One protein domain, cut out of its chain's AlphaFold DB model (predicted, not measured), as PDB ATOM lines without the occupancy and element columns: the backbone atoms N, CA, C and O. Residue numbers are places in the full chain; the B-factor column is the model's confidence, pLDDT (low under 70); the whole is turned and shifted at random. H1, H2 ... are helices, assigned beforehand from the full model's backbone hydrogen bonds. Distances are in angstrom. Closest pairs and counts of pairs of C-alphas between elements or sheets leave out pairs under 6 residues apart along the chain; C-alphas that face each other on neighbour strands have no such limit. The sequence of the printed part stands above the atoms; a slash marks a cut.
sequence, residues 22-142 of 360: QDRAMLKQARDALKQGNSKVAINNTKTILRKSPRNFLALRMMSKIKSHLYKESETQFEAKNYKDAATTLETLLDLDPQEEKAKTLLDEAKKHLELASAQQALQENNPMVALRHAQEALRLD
ATOM      1  N   GLN A  22      -8.021 -60.207 127.647       88.50
ATOM      2  CA  GLN A  22      -7.465 -61.412 128.254       88.50
ATOM      3  C   GLN A  22      -8.324 -62.653 127.962       88.50
ATOM      4  O   GLN A  22      -7.777 -63.675 127.551       88.50
ATOM      5  N   ASP A  23      -9.655 -62.567 128.069       91.44
ATOM      6  CA  ASP A  23     -10.552 -63.687 127.735       91.44
ATOM      7  C   ASP A  23     -10.428 -64.079 126.259       91.44
ATOM      8  O   ASP A  23     -10.394 -65.260 125.920       91.44
ATOM      9  N   ARG A  24     -10.311 -63.096 125.358       90.75
ATOM     10  CA  ARG A  24     -10.105 -63.357 123.925       90.75
ATOM     11  C   ARG A  24      -8.770 -64.052 123.657       90.75
ATOM     12  O   ARG A  24      -8.732 -64.973 122.840       90.75
ATOM     13  N   ALA A  25      -7.702 -63.654 124.349       92.56
ATOM     14  CA  ALA A  25      -6.401 -64.313 124.256       92.56
ATOM     15  C   ALA A  25      -6.461 -65.760 124.774       92.56
ATOM     16  O   ALA A  25      -6.009 -66.675 124.086       92.56
ATOM     17  N   MET A  26      -7.104 -65.991 125.923       93.69
ATOM     18  CA  MET A  26      -7.305 -67.333 126.481       93.69
ATOM     19  C   MET A  26      -8.177 -68.218 125.578       93.69
ATOM     20  O   MET A  26      -7.871 -69.393 125.399       93.69
ATOM     21  N   LEU A  27      -9.220 -67.673 124.938       95.00
ATOM     22  CA  LEU A  27     -10.027 -68.410 123.953       95.00
ATOM     23  C   LEU A  27      -9.247 -68.725 122.677       95.00
ATOM     24  O   LEU A  27      -9.486 -69.760 122.058       95.00
ATOM     25  N   LYS A  28      -8.321 -67.854 122.263       95.38
ATOM     26  CA  LYS A  28      -7.405 -68.160 121.160       95.38
ATOM     27  C   LYS A  28      -6.495 -69.329 121.543       95.38
ATOM     28  O   LYS A  28      -6.481 -70.316 120.820       95.38
ATOM     29  N   GLN A  29      -5.860 -69.270 122.715       96.00
ATOM     30  CA  GLN A  29      -5.039 -70.369 123.233       96.00
ATOM     31  C   GLN A  29      -5.833 -71.671 123.370       96.00
ATOM     32  O   GLN A  29      -5.341 -72.722 122.985       96.00
ATOM     33  N   ALA A  30      -7.075 -71.619 123.864       95.94
ATOM     34  CA  ALA A  30      -7.936 -72.795 123.956       95.94
ATOM     35  C   ALA A  30      -8.228 -73.408 122.577       95.94
ATOM     36  O   ALA A  30      -8.212 -74.626 122.425       95.94
ATOM     37  N   ARG A  31      -8.461 -72.569 121.558       96.19
ATOM     38  CA  ARG A  31      -8.676 -73.027 120.180       96.19
ATOM     39  C   ARG A  31      -7.436 -73.703 119.609       96.19
ATOM     40  O   ARG A  31      -7.560 -74.740 118.967       96.19
ATOM     41  N   ASP A  32      -6.278 -73.083 119.799       96.19
ATOM     42  CA  ASP A  32      -5.013 -73.573 119.258       96.19
ATOM     43  C   ASP A  32      -4.601 -74.872 119.966       96.19
ATOM     44  O   ASP A  32      -4.234 -75.835 119.301       96.19
ATOM     45  N   ALA A  33      -4.799 -74.949 121.286       95.69
ATOM     46  CA  ALA A  33      -4.611 -76.168 122.068       95.69
ATOM     47  C   ALA A  33      -5.526 -77.308 121.596       95.69
ATOM     48  O   ALA A  33      -5.050 -78.419 121.399       95.69
ATOM     49  N   LEU A  34      -6.814 -77.034 121.347       94.31
ATOM     50  CA  LEU A  34      -7.744 -78.051 120.846       94.31
ATOM     51  C   LEU A  34      -7.319 -78.585 119.468       94.31
ATOM     52  O   LEU A  34      -7.369 -79.784 119.240       94.31
ATOM     53  N   LYS A  35      -6.837 -77.717 118.565       92.94
ATOM     54  CA  LYS A  35      -6.296 -78.141 117.256       92.94
ATOM     55  C   LYS A  35      -5.050 -79.018 117.371       92.94
ATOM     56  O   LYS A  35      -4.777 -79.794 116.465       92.94
ATOM     57  N   GLN A  36      -4.289 -78.862 118.449       93.06
ATOM     58  CA  GLN A  36      -3.100 -79.658 118.746       93.06
ATOM     59  C   GLN A  36      -3.437 -80.946 119.521       93.06
ATOM     60  O   GLN A  36      -2.524 -81.623 119.981       93.06
ATOM     61  N   GLY A  37      -4.723 -81.264 119.728       89.56
ATOM     62  CA  GLY A  37      -5.160 -82.406 120.540       89.56
ATOM     63  C   GLY A  37      -5.000 -82.198 122.052       89.56
ATOM     64  O   GLY A  37      -5.258 -83.099 122.841       89.56
ATOM     65  N   ASN A  38      -4.604 -81.004 122.506       93.44
ATOM     66  CA  ASN A  38      -4.457 -80.701 123.928       93.44
ATOM     67  C   ASN A  38      -5.790 -80.236 124.536       93.44
ATOM     68  O   ASN A  38      -5.986 -79.068 124.902       93.44
ATOM     69  N   SER A  39      -6.716 -81.187 124.657       93.19
ATOM     70  CA  SER A  39      -8.058 -80.970 125.204       93.19
ATOM     71  C   SER A  39      -8.023 -80.454 126.648       93.19
ATOM     72  O   SER A  39      -8.817 -79.589 127.013       93.19
ATOM     73  N   LYS A  40      -7.044 -80.873 127.463       94.88
ATOM     74  CA  LYS A  40      -6.885 -80.418 128.857       94.88
ATOM     75  C   LYS A  40      -6.652 -78.908 128.957       94.88
ATOM     76  O   LYS A  40      -7.320 -78.231 129.742       94.88
ATOM     77  N   VAL A  41      -5.735 -78.358 128.156       95.56
ATOM     78  CA  VAL A  41      -5.472 -76.906 128.132       95.56
ATOM     79  C   VAL A  41      -6.686 -76.145 127.599       95.56
ATOM     80  O   VAL A  41      -7.071 -75.125 128.177       95.56
ATOM     81  N   ALA A  42      -7.340 -76.663 126.554       96.50
ATOM     82  CA  ALA A  42      -8.556 -76.063 126.008       96.50
ATOM     83  C   ALA A  42      -9.690 -75.983 127.049       96.50
ATOM     84  O   ALA A  42     -10.310 -74.923 127.209       96.50
ATOM     85  N   ILE A  43      -9.914 -77.065 127.804       97.00
ATOM     86  CA  ILE A  43     -10.895 -77.142 128.893       97.00
ATOM     87  C   ILE A  43     -10.550 -76.141 129.994       97.00
ATOM     88  O   ILE A  43     -11.406 -75.345 130.371       97.00
ATOM     89  N   ASN A  44      -9.312 -76.139 130.495       96.94
ATOM     90  CA  ASN A  44      -8.910 -75.289 131.619       96.94
ATOM     91  C   ASN A  44      -9.022 -73.795 131.294       96.94
ATOM     92  O   ASN A  44      -9.583 -73.029 132.086       96.94
ATOM     93  N   ASN A  45      -8.561 -73.384 130.110       95.62
ATOM     94  CA  ASN A  45      -8.673 -71.998 129.660       95.62
ATOM     95  C   ASN A  45     -10.142 -71.576 129.537       95.62
ATOM     96  O   ASN A  45     -10.527 -70.513 130.024       95.62
ATOM     97  N   THR A  46     -10.987 -72.435 128.963       96.25
ATOM     98  CA  THR A  46     -12.415 -72.140 128.788       96.25
ATOM     99  C   THR A  46     -13.171 -72.141 130.126       96.25
ATOM    100  O   THR A  46     -13.936 -71.213 130.392       96.25
ATOM    101  N   LYS A  47     -12.914 -73.115 131.017       96.31
ATOM    102  CA  LYS A  47     -13.474 -73.179 132.383       96.31
ATOM    103  C   LYS A  47     -13.106 -71.943 133.198       96.31
ATOM    104  O   LYS A  47     -13.951 -71.427 133.922       96.31
ATOM    105  N   THR A  48     -11.877 -71.444 133.074       95.88
ATOM    106  CA  THR A  48     -11.428 -70.246 133.802       95.88
ATOM    107  C   THR A  48     -12.264 -69.020 133.440       95.88
ATOM    108  O   THR A  48     -12.684 -68.276 134.324       95.88
ATOM    109  N   ILE A  49     -12.565 -68.839 132.153       95.25
ATOM    110  CA  ILE A  49     -13.414 -67.737 131.685       95.25
ATOM    111  C   ILE A  49     -14.851 -67.926 132.177       95.25
ATOM    112  O   ILE A  49     -15.443 -66.987 132.699       95.25
ATOM    113  N   LEU A  50     -15.401 -69.140 132.069       94.56
ATOM    114  CA  LEU A  50     -16.770 -69.441 132.506       94.56
ATOM    115  C   LEU A  50     -16.960 -69.306 134.022       94.56
ATOM    116  O   LEU A  50     -18.020 -68.875 134.454       94.56
ATOM    117  N   ARG A  51     -15.936 -69.595 134.836       95.31
ATOM    118  CA  ARG A  51     -15.972 -69.341 136.288       95.31
ATOM    119  C   ARG A  51     -16.103 -67.853 136.609       95.31
ATOM    120  O   ARG A  51     -16.845 -67.497 137.515       95.31
ATOM    121  N   LYS A  52     -15.400 -66.988 135.870       93.50
ATOM    122  CA  LYS A  52     -15.480 -65.527 136.043       93.50
ATOM    123  C   LYS A  52     -16.757 -64.943 135.437       93.50
ATOM    124  O   LYS A  52     -17.301 -63.973 135.944       93.50
ATOM    125  N   SER A  53     -17.190 -65.483 134.301       92.00
ATOM    126  CA  SER A  53     -18.307 -64.985 133.498       92.00
ATOM    127  C   SER A  53     -19.129 -66.155 132.939       92.00
ATOM    128  O   SER A  53     -18.952 -66.527 131.774       92.00
ATOM    129  N   PRO A  54     -20.068 -66.721 133.724       93.19
ATOM    130  CA  PRO A  54     -20.829 -67.917 133.335       93.19
ATOM    131  C   PRO A  54     -21.661 -67.756 132.057       93.19
ATOM    132  O   PRO A  54     -21.893 -68.721 131.335       93.19
ATOM    133  N   ARG A  55     -22.082 -66.524 131.743       91.94
ATOM    134  CA  ARG A  55     -22.857 -66.183 130.536       91.94
ATOM    135  C   ARG A  55     -21.990 -65.740 129.350       91.94
ATOM    136  O   ARG A  55     -22.516 -65.203 128.379       91.94
ATOM    137  N   ASN A  56     -20.665 -65.921 129.403       92.38
ATOM    138  CA  ASN A  56     -19.783 -65.541 128.298       92.38
ATOM    139  C   ASN A  56     -20.066 -66.411 127.062       92.38
ATOM    140  O   ASN A  56     -19.660 -67.571 126.990       92.38
ATOM    141  N   PHE A  57     -20.738 -65.824 126.070       91.75
ATOM    142  CA  PHE A  57     -21.191 -66.527 124.872       91.75
ATOM    143  C   PHE A  57     -20.047 -67.177 124.080       91.75
ATOM    144  O   PHE A  57     -20.176 -68.308 123.612       91.75
ATOM    145  N   LEU A  58     -18.899 -66.499 123.954       93.06
ATOM    146  CA  LEU A  58     -17.751 -67.037 123.221       93.06
ATOM    147  C   LEU A  58     -17.130 -68.241 123.939       93.06
ATOM    148  O   LEU A  58     -16.741 -69.206 123.278       93.06
ATOM    149  N   ALA A  59     -17.068 -68.206 125.272       94.94
ATOM    150  CA  ALA A  59     -16.582 -69.321 126.077       94.94
ATOM    151  C   ALA A  59     -17.570 -70.495 126.099       94.94
ATOM    152  O   ALA A  59     -17.141 -71.636 125.956       94.94
ATOM    153  N   LEU A  60     -18.881 -70.241 126.168       95.38
ATOM    154  CA  LEU A  60     -19.909 -71.283 126.036       95.38
ATOM    155  C   LEU A  60     -19.843 -71.962 124.661       95.38
ATOM    156  O   LEU A  60     -19.835 -73.189 124.568       95.38
ATOM    157  N   ARG A  61     -19.699 -71.178 123.584       95.56
ATOM    158  CA  ARG A  61     -19.505 -71.708 122.227       95.56
ATOM    159  C   ARG A  61     -18.210 -72.511 122.110       95.56
ATOM    160  O   ARG A  61     -18.195 -73.532 121.427       95.56
ATOM    161  N   MET A  62     -17.126 -72.066 122.746       95.69
ATOM    162  CA  MET A  62     -15.878 -72.830 122.789       95.69
ATOM    163  C   MET A  62     -16.058 -74.149 123.545       95.69
ATOM    164  O   MET A  62     -15.643 -75.186 123.041       95.69
ATOM    165  N   MET A  63     -16.730 -74.131 124.697       96.88
ATOM    166  CA  MET A  63     -17.009 -75.334 125.480       96.88
ATOM    167  C   MET A  63     -17.837 -76.340 124.678       96.88
ATOM    168  O   MET A  63     -17.496 -77.512 124.634       96.88
ATOM    169  N   SER A  64     -18.867 -75.882 123.961       96.06
ATOM    170  CA  SER A  64     -19.640 -76.730 123.043       96.06
ATOM    171  C   SER A  64     -18.760 -77.377 121.960       96.06
ATOM    172  O   SER A  64     -18.904 -78.569 121.692       96.06
ATOM    173  N   LYS A  65     -17.794 -76.640 121.389       96.19
ATOM    174  CA  LYS A  65     -16.828 -77.203 120.429       96.19
ATOM    175  C   LYS A  65     -15.903 -78.242 121.058       96.19
ATOM    176  O   LYS A  65     -15.651 -79.259 120.426       96.19
ATOM    177  N   ILE A  66     -15.411 -77.988 122.271       97.25
ATOM    178  CA  ILE A  66     -14.576 -78.939 123.018       97.25
ATOM    179  C   ILE A  66     -15.365 -80.222 123.278       97.25
ATOM    180  O   ILE A  66     -14.883 -81.293 122.939       97.25
ATOM    181  N   LYS A  67     -16.599 -80.119 123.790       97.12
ATOM    182  CA  LYS A  67     -17.466 -81.282 124.025       97.12
ATOM    183  C   LYS A  67     -17.693 -82.098 122.751       97.12
ATOM    184  O   LYS A  67     -17.522 -83.309 122.759       97.12
ATOM    185  N   SER A  68     -17.997 -81.427 121.635       95.94
ATOM    186  CA  SER A  68     -18.163 -82.094 120.338       95.94
ATOM    187  C   SER A  68     -16.875 -82.760 119.837       95.94
ATOM    188  O   SER A  68     -16.957 -83.819 119.223       95.94
ATOM    189  N   HIS A  69     -15.705 -82.162 120.082       95.94
ATOM    190  CA  HIS A  69     -14.419 -82.773 119.744       95.94
ATOM    191  C   HIS A  69     -14.158 -84.022 120.587       95.94
ATOM    192  O   HIS A  69     -13.860 -85.061 120.017       95.94
ATOM    193  N   LEU A  70     -14.323 -83.930 121.911       97.38
ATOM    194  CA  LEU A  70     -14.140 -85.056 122.833       97.38
ATOM    195  C   LEU A  70     -15.045 -86.232 122.471       97.38
ATOM    196  O   LEU A  70     -14.582 -87.364 122.429       97.38
ATOM    197  N   TYR A  71     -16.313 -85.965 122.147       97.06
ATOM    198  CA  TYR A  71     -17.234 -87.017 121.725       97.06
ATOM    199  C   TYR A  71     -16.739 -87.725 120.449       97.06
ATOM    200  O   TYR A  71     -16.580 -88.940 120.445       97.06
ATOM    201  N   LYS A  72     -16.372 -86.976 119.399       96.81
ATOM    202  CA  LYS A  72     -15.837 -87.556 118.148       96.81
ATOM    203  C   LYS A  72     -14.518 -88.304 118.337       96.81
ATOM    204  O   LYS A  72     -14.278 -89.329 117.704       96.81
ATOM    205  N   GLU A  73     -13.643 -87.766 119.179       96.44
ATOM    206  CA  GLU A  73     -12.380 -88.396 119.547       96.44
ATOM    207  C   GLU A  73     -12.636 -89.731 120.252       96.44
ATOM    208  O   GLU A  73     -12.035 -90.736 119.882       96.44
ATOM    209  N   SER A  74     -13.596 -89.769 121.181       97.50
ATOM    210  CA  SER A  74     -13.990 -91.006 121.850       97.50
ATOM    211  C   SER A  74     -14.641 -92.024 120.913       97.50
ATOM    212  O   SER A  74     -14.337 -93.204 121.031       97.50
ATOM    213  N   GLU A  75     -15.455 -91.596 119.939       98.06
ATOM    214  CA  GLU A  75     -15.992 -92.482 118.895       98.06
ATOM    215  C   GLU A  75     -14.858 -93.096 118.068       98.06
ATOM    216  O   GLU A  75     -14.816 -94.305 117.875       98.06
ATOM    217  N   THR A  76     -13.874 -92.283 117.671       97.81
ATOM    218  CA  THR A  76     -12.705 -92.759 116.914       97.81
ATOM    219  C   THR A  76     -11.883 -93.766 117.726       97.81
ATOM    220  O   THR A  76     -11.463 -94.801 117.211       97.81
ATOM    221  N   GLN A  77     -11.653 -93.483 119.012       98.19
ATOM    222  CA  GLN A  77     -10.961 -94.394 119.929       98.19
ATOM    223  C   GLN A  77     -11.749 -95.696 120.120       98.19
ATOM    224  O   GLN A  77     -11.162 -96.776 120.124       98.19
ATOM    225  N   PHE A  78     -13.074 -95.601 120.237       98.00
ATOM    226  CA  PHE A  78     -13.965 -96.744 120.379       98.00
ATOM    227  C   PHE A  78     -13.957 -97.631 119.126       98.00
ATOM    228  O   PHE A  78     -13.768 -98.841 119.234       98.00
ATOM    229  N   GLU A  79     -14.084 -97.045 117.934       97.12
ATOM    230  CA  GLU A  79     -14.000 -97.752 116.647       97.12
ATOM    231  C   GLU A  79     -12.637 -98.434 116.455       97.12
ATOM    232  O   GLU A  79     -12.558 -99.553 115.945       97.12
ATOM    233  N   ALA A  80     -11.565 -97.802 116.940       97.44
ATOM    234  CA  ALA A  80     -10.223 -98.380 116.985       97.44
ATOM    235  C   ALA A  80     -10.045 -99.466 118.068       97.44
ATOM    236  O   ALA A  80      -8.951-100.009 118.203       97.44
ATOM    237  N   LYS A  81     -11.098 -99.795 118.833       96.62
ATOM    238  CA  LYS A  81     -11.094-100.718 119.984       96.62
ATOM    239  C   LYS A  81     -10.178-100.291 121.135       96.62
ATOM    240  O   LYS A  81      -9.888-101.080 122.034       96.62
ATOM    241  N   ASN A  82      -9.770 -99.024 121.162       97.38
ATOM    242  CA  ASN A  82      -9.025 -98.419 122.262       97.38
ATOM    243  C   ASN A  82      -9.999 -97.998 123.371       97.38
ATOM    244  O   ASN A  82     -10.122 -96.821 123.713       97.38
ATOM    245  N   TYR A  83     -10.716 -98.973 123.934       97.94
ATOM    246  CA  TYR A  83     -11.817 -98.731 124.871       97.94
ATOM    247  C   TYR A  83     -11.387 -97.974 126.134       97.94
ATOM    248  O   TYR A  83     -12.174 -97.213 126.689       97.94
ATOM    249  N   LYS A  84     -10.130 -98.133 126.565       98.00
ATOM    250  CA  LYS A  84      -9.570 -97.437 127.735       98.00
ATOM    251  C   LYS A  84      -9.479 -95.931 127.504       98.00
ATOM    252  O   LYS A  84      -9.905 -95.142 128.351       98.00
ATOM    253  N   ASP A  85      -8.941 -95.547 126.353       97.00
ATOM    254  CA  ASP A  85      -8.797 -94.143 125.981       97.00
ATOM    255  C   ASP A  85     -10.175 -93.535 125.709       97.00
ATOM    256  O   ASP A  85     -10.478 -92.460 126.227       97.00
ATOM    257  N   ALA A  86     -11.049 -94.276 125.014       98.12
ATOM    258  CA  ALA A  86     -12.433 -93.877 124.774       98.12
ATOM    259  C   ALA A  86     -13.173 -93.588 126.088       98.12
ATOM    260  O   ALA A  86     -13.748 -92.511 126.245       98.12
ATOM    261  N   ALA A  87     -13.097 -94.504 127.061       98.06
ATOM    262  CA  ALA A  87     -13.713 -94.335 128.374       98.06
ATOM    263  C   ALA A  87     -13.168 -93.102 129.113       98.06
ATOM    264  O   ALA A  87     -13.948 -92.305 129.621       98.06
ATOM    265  N   THR A  88     -11.850 -92.887 129.097       97.94
ATOM    266  CA  THR A  88     -11.216 -91.720 129.744       97.94
ATOM    267  C   THR A  88     -11.678 -90.397 129.115       97.94
ATOM    268  O   THR A  88     -11.969 -89.417 129.811       97.94
ATOM    269  N   THR A  89     -11.770 -90.355 127.783       97.81
ATOM    270  CA  THR A  89     -12.255 -89.189 127.034       97.81
ATOM    271  C   THR A  89     -13.737 -88.921 127.324       97.81
ATOM    272  O   THR A  89     -14.129 -87.766 127.517       97.81
ATOM    273  N   LEU A  90     -14.554 -89.973 127.420       98.19
ATOM    274  CA  LEU A  90     -15.983 -89.892 127.742       98.19
ATOM    275  C   LEU A  90     -16.245 -89.475 129.189       98.19
ATOM    276  O   LEU A  90     -17.118 -88.647 129.426       98.19
ATOM    277  N   GLU A  91     -15.466 -89.967 130.151       97.81
ATOM    278  CA  GLU A  91     -15.518 -89.505 131.544       97.81
ATOM    279  C   GLU A  91     -15.181 -88.015 131.629       97.81
ATOM    280  O   GLU A  91     -15.920 -87.238 132.231       97.81
ATOM    281  N   THR A  92     -14.142 -87.580 130.908       97.25
ATOM    282  CA  THR A  92     -13.801 -86.155 130.800       97.25
ATOM    283  C   THR A  92     -14.948 -85.341 130.194       97.25
ATOM    284  O   THR A  92     -15.181 -84.205 130.606       97.25
ATOM    285  N   LEU A  93     -15.668 -85.883 129.208       97.50
ATOM    286  CA  LEU A  93     -16.834 -85.233 128.610       97.50
ATOM    287  C   LEU A  93     -18.011 -85.149 129.594       97.50
ATOM    288  O   LEU A  93     -18.614 -84.082 129.714       97.50
ATOM    289  N   LEU A  94     -18.308 -86.223 130.324       97.44
ATOM    290  CA  LEU A  94     -19.393 -86.271 131.308       97.44
ATOM    291  C   LEU A  94     -19.112 -85.396 132.536       97.44
ATOM    292  O   LEU A  94     -20.039 -84.816 133.094       97.44
ATOM    293  N   ASP A  95     -17.844 -85.175 132.888       96.56
ATOM    294  CA  ASP A  95     -17.441 -84.164 133.876       96.56
ATOM    295  C   ASP A  95     -17.767 -82.725 133.427       96.56
ATOM    296  O   ASP A  95     -17.879 -81.807 134.248       96.56
ATOM    297  N   LEU A  96     -17.854 -82.481 132.114       94.50
ATOM    298  CA  LEU A  96     -18.255 -81.189 131.542       94.50
ATOM    299  C   LEU A  96     -19.764 -81.088 131.349       94.50
ATOM    300  O   LEU A  96     -20.309 -79.985 131.417       94.50
ATOM    301  N   ASP A  97     -20.408 -82.211 131.047       94.75
ATOM    302  CA  ASP A  97     -21.836 -82.307 130.786       94.75
ATOM    303  C   ASP A  97     -22.412 -83.649 131.265       94.75
ATOM    304  O   ASP A  97     -22.511 -84.602 130.487       94.75
ATOM    305  N   PRO A  98     -22.836 -83.731 132.539       95.88
ATOM    306  CA  PRO A  98     -23.369 -84.967 133.111       95.88
ATOM    307  C   PRO A  98     -24.698 -85.437 132.500       95.88
ATOM    308  O   PRO A  98     -25.197 -86.493 132.884       95.88
ATOM    309  N   GLN A  99     -25.323 -84.647 131.621       94.19
ATOM    310  CA  GLN A  99     -26.615 -84.953 130.992       94.19
ATOM    311  C   GLN A  99     -26.465 -85.413 129.532       94.19
ATOM    312  O   GLN A  99     -27.464 -85.615 128.848       94.19
ATOM    313  N   GLU A 100     -25.234 -85.583 129.032       94.88
ATOM    314  CA  GLU A 100     -24.998 -86.072 127.673       94.88
ATOM    315  C   GLU A 100     -25.261 -87.585 127.584       94.88
ATOM    316  O   GLU A 100     -24.366 -88.411 127.759       94.88
ATOM    317  N   GLU A 101     -26.514 -87.952 127.311       96.06
ATOM    318  CA  GLU A 101     -26.964 -89.350 127.272       96.06
ATOM    319  C   GLU A 101     -26.175 -90.208 126.277       96.06
ATOM    320  O   GLU A 101     -25.819 -91.341 126.591       96.06
ATOM    321  N   LYS A 102     -25.806 -89.662 125.109       95.81
ATOM    322  CA  LYS A 102     -25.002 -90.408 124.128       95.81
ATOM    323  C   LYS A 102     -23.624 -90.772 124.674       95.81
ATOM    324  O   LYS A 102     -23.137 -91.871 124.426       95.81
ATOM    325  N   ALA A 103     -23.007 -89.862 125.427       96.88
ATOM    326  CA  ALA A 103     -21.713 -90.106 126.052       96.88
ATOM    327  C   ALA A 103     -21.819 -91.141 127.178       96.88
ATOM    328  O   ALA A 103     -20.921 -91.966 127.310       96.88
ATOM    329  N   LYS A 104     -22.921 -91.156 127.943       97.25
ATOM    330  CA  LYS A 104     -23.182 -92.213 128.935       97.25
ATOM    331  C   LYS A 104     -23.292 -93.580 128.271       97.25
ATOM    332  O   LYS A 104     -22.576 -94.494 128.658       97.25
ATOM    333  N   THR A 105     -24.115 -93.699 127.228       97.06
ATOM    334  CA  THR A 105     -24.292 -94.964 126.502       97.06
ATOM    335  C   THR A 105     -22.980 -95.465 125.899       97.06
ATOM    336  O   THR A 105     -22.648 -96.637 126.050       97.06
ATOM    337  N   LEU A 106     -22.202 -94.589 125.253       97.69
ATOM    338  CA  LEU A 106     -20.913 -94.985 124.682       97.69
ATOM    339  C   LEU A 106     -19.880 -95.333 125.767       97.69
ATOM    340  O   LEU A 106     -19.040 -96.206 125.552       97.69
ATOM    341  N   LEU A 107     -19.945 -94.688 126.939       97.88
ATOM    342  CA  LEU A 107     -19.077 -95.004 128.073       97.88
ATOM    343  C   LEU A 107     -19.396 -96.382 128.646       97.88
ATOM    344  O   LEU A 107     -18.468 -97.147 128.901       97.88
ATOM    345  N   ASP A 108     -20.675 -96.705 128.826       97.00
ATOM    346  CA  ASP A 108     -21.106 -98.026 129.288       97.00
ATOM    347  C   ASP A 108     -20.681 -99.110 128.292       97.00
ATOM    348  O   ASP A 108     -20.142-100.141 128.696       97.00
ATOM    349  N   GLU A 109     -20.809 -98.845 126.988       97.44
ATOM    350  CA  GLU A 109     -20.320 -99.746 125.945       97.44
ATOM    351  C   GLU A 109     -18.793 -99.927 126.031       97.44
ATOM    352  O   GLU A 109     -18.302-101.055 126.032       97.44
ATOM    353  N   ALA A 110     -18.019 -98.843 126.167       98.06
ATOM    354  CA  ALA A 110     -16.563 -98.915 126.308       98.06
ATOM    355  C   ALA A 110     -16.143 -99.682 127.573       98.06
ATOM    356  O   ALA A 110     -15.267-100.548 127.513       98.06
ATOM    357  N   LYS A 111     -16.790 -99.409 128.714       98.06
ATOM    358  CA  LYS A 111     -16.541-100.097 129.989       98.06
ATOM    359  C   LYS A 111     -16.867-101.577 129.898       98.06
ATOM    360  O   LYS A 111     -16.055-102.394 130.311       98.06
ATOM    361  N   LYS A 112     -17.984-101.937 129.271       97.75
ATOM    362  CA  LYS A 112     -18.354-103.331 129.028       97.75
ATOM    363  C   LYS A 112     -17.253-104.101 128.288       97.75
ATOM    364  O   LYS A 112     -16.915-105.215 128.686       97.75
ATOM    365  N   HIS A 113     -16.666-103.522 127.237       98.00
ATOM    366  CA  HIS A 113     -15.562-104.166 126.511       98.00
ATOM    367  C   HIS A 113     -14.255-104.213 127.316       98.00
ATOM    368  O   HIS A 113     -13.503-105.178 127.183       98.00
ATOM    369  N   LEU A 114     -13.987-103.219 128.172       98.12
ATOM    370  CA  LEU A 114     -12.847-103.252 129.100       98.12
ATOM    371  C   LEU A 114     -12.976-104.377 130.124       98.12
ATOM    372  O   LEU A 114     -12.036-105.145 130.307       98.12
ATOM    373  N   GLU A 115     -14.146-104.499 130.746       98.44
ATOM    374  CA  GLU A 115     -14.447-105.556 131.708       98.44
ATOM    375  C   GLU A 115     -14.327-106.940 131.056       98.44
ATOM    376  O   GLU A 115     -13.695-107.836 131.612       98.44
ATOM    377  N   LEU A 116     -14.808-107.107 129.818       98.38
ATOM    378  CA  LEU A 116     -14.587-108.340 129.059       98.38
ATOM    379  C   LEU A 116     -13.099-108.635 128.835       98.38
ATOM    380  O   LEU A 116     -12.672-109.771 129.034       98.38
ATOM    381  N   ALA A 117     -12.310-107.642 128.417       98.06
ATOM    382  CA  ALA A 117     -10.880-107.826 128.178       98.06
ATOM    383  C   ALA A 117     -10.142-108.226 129.468       98.06
ATOM    384  O   ALA A 117      -9.346-109.167 129.458       98.06
ATOM    385  N   SER A 118     -10.456-107.578 130.595       98.44
ATOM    386  CA  SER A 118      -9.923-107.950 131.910       98.44
ATOM    387  C   SER A 118     -10.360-109.350 132.340       98.44
ATOM    388  O   SER A 118      -9.548-110.105 132.875       98.44
ATOM    389  N   ALA A 119     -11.607-109.741 132.061       98.38
ATOM    390  CA  ALA A 119     -12.095-111.084 132.354       98.38
ATOM    391  C   ALA A 119     -11.357-112.161 131.540       98.38
ATOM    392  O   ALA A 119     -10.951-113.189 132.080       98.38
ATOM    393  N   GLN A 120     -11.135-111.909 130.247       98.31
ATOM    394  CA  GLN A 120     -10.390-112.806 129.362       98.31
ATOM    395  C   GLN A 120      -8.927-112.944 129.787       98.31
ATOM    396  O   GLN A 120      -8.411-114.060 129.826       98.31
ATOM    397  N   GLN A 121      -8.275-111.835 130.140       98.19
ATOM    398  CA  GLN A 121      -6.908-111.857 130.658       98.19
ATOM    399  C   GLN A 121      -6.824-112.672 131.955       98.19
ATOM    400  O   GLN A 121      -5.967-113.542 132.080       98.19
ATOM    401  N   ALA A 122      -7.756-112.466 132.887       98.25
ATOM    402  CA  ALA A 122      -7.783-113.219 134.135       98.25
ATOM    403  C   ALA A 122      -7.975-114.733 133.915       98.25
ATOM    404  O   ALA A 122      -7.370-115.527 134.631       98.25
ATOM    405  N   LEU A 123      -8.747-115.158 132.904       96.56
ATOM    406  CA  LEU A 123      -8.819-116.577 132.524       96.56
ATOM    407  C   LEU A 123      -7.488-117.109 131.982       96.56
ATOM    408  O   LEU A 123      -7.111-118.233 132.305       96.56
ATOM    409  N   GLN A 124      -6.777-116.325 131.170       96.38
ATOM    410  CA  GLN A 124      -5.460-116.713 130.649       96.38
ATOM    411  C   GLN A 124      -4.427-116.857 131.770       96.38
ATOM    412  O   GLN A 124      -3.580-117.744 131.724       96.38
ATOM    413  N   GLU A 125      -4.536-116.027 132.806       97.12
ATOM    414  CA  GLU A 125      -3.713-116.077 134.017       97.12
ATOM    415  C   GLU A 125      -4.172-117.158 135.020       97.12
ATOM    416  O   GLU A 125      -3.643-117.233 136.128       97.12
ATOM    417  N   ASN A 126      -5.143-118.006 134.649       95.12
ATOM    418  CA  ASN A 126      -5.730-119.045 135.500       95.12
ATOM    419  C   ASN A 126      -6.295-118.493 136.828       95.12
ATOM    420  O   ASN A 126      -6.188-119.109 137.891       95.12
ATOM    421  N   ASN A 127      -6.904-117.307 136.767       96.69
ATOM    422  CA  ASN A 127      -7.555-116.642 137.887       96.69
ATOM    423  C   ASN A 127      -9.077-116.541 137.658       96.69
ATOM    424  O   ASN A 127      -9.609-115.462 137.363       96.69
ATOM    425  N   PRO A 128      -9.812-117.660 137.801       96.44
ATOM    426  CA  PRO A 128     -11.215-117.731 137.409       96.44
ATOM    427  C   PRO A 128     -12.142-116.890 138.294       96.44
ATOM    428  O   PRO A 128     -13.180-116.441 137.824       96.44
ATOM    429  N   MET A 129     -11.759-116.592 139.541       95.00
ATOM    430  CA  MET A 129     -12.538-115.706 140.419       95.00
ATOM    431  C   MET A 129     -12.500-114.253 139.942       95.00
ATOM    432  O   MET A 129     -13.529-113.577 139.892       95.00
ATOM    433  N   VAL A 130     -11.315-113.767 139.559       97.50
ATOM    434  CA  VAL A 130     -11.166-112.419 138.997       97.50
ATOM    435  C   VAL A 130     -11.849-112.333 137.635       97.50
ATOM    436  O   VAL A 130     -12.542-111.350 137.371       97.50
ATOM    437  N   ALA A 131     -11.729-113.381 136.814       98.19
ATOM    438  CA  ALA A 131     -12.439-113.469 135.544       98.19
ATOM    439  C   ALA A 131     -13.959-113.403 135.720       98.19
ATOM    440  O   ALA A 131     -14.620-112.620 135.040       98.19
ATOM    441  N   LEU A 132     -14.502-114.177 136.664       97.12
ATOM    442  CA  LEU A 132     -15.930-114.207 136.960       97.12
ATOM    443  C   LEU A 132     -16.444-112.823 137.370       97.12
ATOM    444  O   LEU A 132     -17.447-112.366 136.830       97.12
ATOM    445  N   ARG A 133     -15.721-112.124 138.256       97.62
ATOM    446  CA  ARG A 133     -16.084-110.769 138.701       97.62
ATOM    447  C   ARG A 133     -16.162-109.781 137.534       97.62
ATOM    448  O   ARG A 133     -17.141-109.051 137.418       97.62
ATOM    449  N   HIS A 134     -15.142-109.752 136.679       98.50
ATOM    450  CA  HIS A 134     -15.108-108.846 135.529       98.50
ATOM    451  C   HIS A 134     -16.176-109.203 134.478       98.50
ATOM    452  O   HIS A 134     -16.854-108.325 133.953       98.50
ATOM    453  N   ALA A 135     -16.407-110.494 134.217       98.38
ATOM    454  CA  ALA A 135     -17.472-110.928 133.312       98.38
ATOM    455  C   ALA A 135     -18.862-110.515 133.826       98.38
ATOM    456  O   ALA A 135     -19.689-110.033 133.055       98.38
ATOM    457  N   GLN A 136     -19.106-110.646 135.132       97.88
ATOM    458  CA  GLN A 136     -20.350-110.207 135.764       97.88
ATOM    459  C   GLN A 136     -20.540-108.691 135.697       97.88
ATOM    460  O   GLN A 136     -21.660-108.241 135.476       97.88
ATOM    461  N   GLU A 137     -19.473-107.901 135.824       98.12
ATOM    462  CA  GLU A 137     -19.560-106.446 135.669       98.12
ATOM    463  C   GLU A 137     -19.887-106.046 134.221       98.12
ATOM    464  O   GLU A 137     -20.757-105.203 133.995       98.12
ATOM    465  N   ALA A 138     -19.296-106.718 133.228       98.12
ATOM    466  CA  ALA A 138     -19.685-106.540 131.829       98.12
ATOM    467  C   ALA A 138     -21.173-106.884 131.599       98.12
ATOM    468  O   ALA A 138     -21.879-106.153 130.904       98.12
ATOM    469  N   LEU A 139     -21.674-107.958 132.221       98.06
ATOM    470  CA  LEU A 139     -23.086-108.362 132.154       98.06
ATOM    471  C   LEU A 139     -24.023-107.447 132.951       98.06
ATOM    472  O   LEU A 139     -25.206-107.356 132.633       98.06
ATOM    473  N   ARG A 140     -23.522-106.752 133.975       97.69
ATOM    474  CA  ARG A 140     -24.281-105.728 134.703       97.69
ATOM    475  C   ARG A 140     -24.551-104.515 133.811       97.69
ATOM    476  O   ARG A 140     -25.628-103.931 133.905       97.69
ATOM    477  N   LEU A 141     -23.582-104.146 132.971       96.25
ATOM    478  CA  LEU A 141     -23.714-103.072 131.982       96.25
ATOM    479  C   LEU A 141     -24.610-103.493 130.808       96.25
ATOM    480  O   LEU A 141     -25.446-102.714 130.361       96.25
ATOM    481  N   ASP A 142     -24.475-104.736 130.341       96.69
ATOM    482  CA  ASP A 142     -25.297-105.306 129.268       96.69
ATOM    483  C   ASP A 142     -25.594-106.795 129.538       96.69
ATOM    484  O   ASP A 142     -24.788-107.675 129.205       96.69
TER     485      ASP A 142
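This is residues 22 to 142 of the 360 residues of an uncharacterized protein of Candidatus Abyssubacteria bacterium SURF_5 (UniProt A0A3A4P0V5). A loose rod of helices: the chain folds back and forth from H1 to H6, and each helix packs on the next as a hairpin, with H1 and H2 beside the first part of long H3, H4 in the middle, and H6 folded back on long H5 at the far end. The printed part has 121 residues with six named helices, H1 to H6 in order, and no named strand; the class is all helix. It is loose, with a radius of gyration of the C-alphas of 17.9 A, and spans 58 by 26 by 20 A.

Find C-alpha 22 at (-7.465, -61.412, 128.254), where H1 begins and runs to residue 35. H2 holds residues 39 to 52. At C-alpha 57, (-21.191, -66.527, 124.872), begins H3, residues 57 to 79, 33.1 A long. H4 holds residues 83 to 94, and H5, residues 101 to 124, is 35.0 A long. H6, residues 128 to 141, ends at C-alpha 141, (-23.714, -103.072, 131.982).

H1 to H5 form an up-and-down bundle, each helix running against the one before. H1 and H2 touch at Ala 30 and Ala 42, their closest C-alphas, 3.9 A apart. H3 is the hub, touching H1, H2, H4 and H5. Look at Thr 46 and Ala 59, 5.7 A apart, for the closest C-alphas of H2 and H3, and at Ser 74 and Ala 86, 4.4 A, for those of H3 and H4. H3 and H5 only just touch, with 3 pairs of C-alphas within 8 A, the closest being Phe 78 and Ala 110, 6.8 A. H5 touches H4 with residues 103 to 114 alone; their closest C-alphas, of Tyr 83 and Ala 110, are 5.0 A apart. The hairpin of H5 and H6 has a shallow tilt of 16 degrees, opposite ways; its closest C-alphas, of Ala 119 and Ala 131, are 4.0 A apart. H1 and H6 are apart. In H1 to H6 every O i to N i+4 pair is within hydrogen-bond range.

The C-alphas of Gln 22 and Asn 126, the two farthest apart, are 58.1 A from each other. The printed part has no cut and no long link. The mean pLDDT of the printed part is 96.2, and no printed residue is under 70.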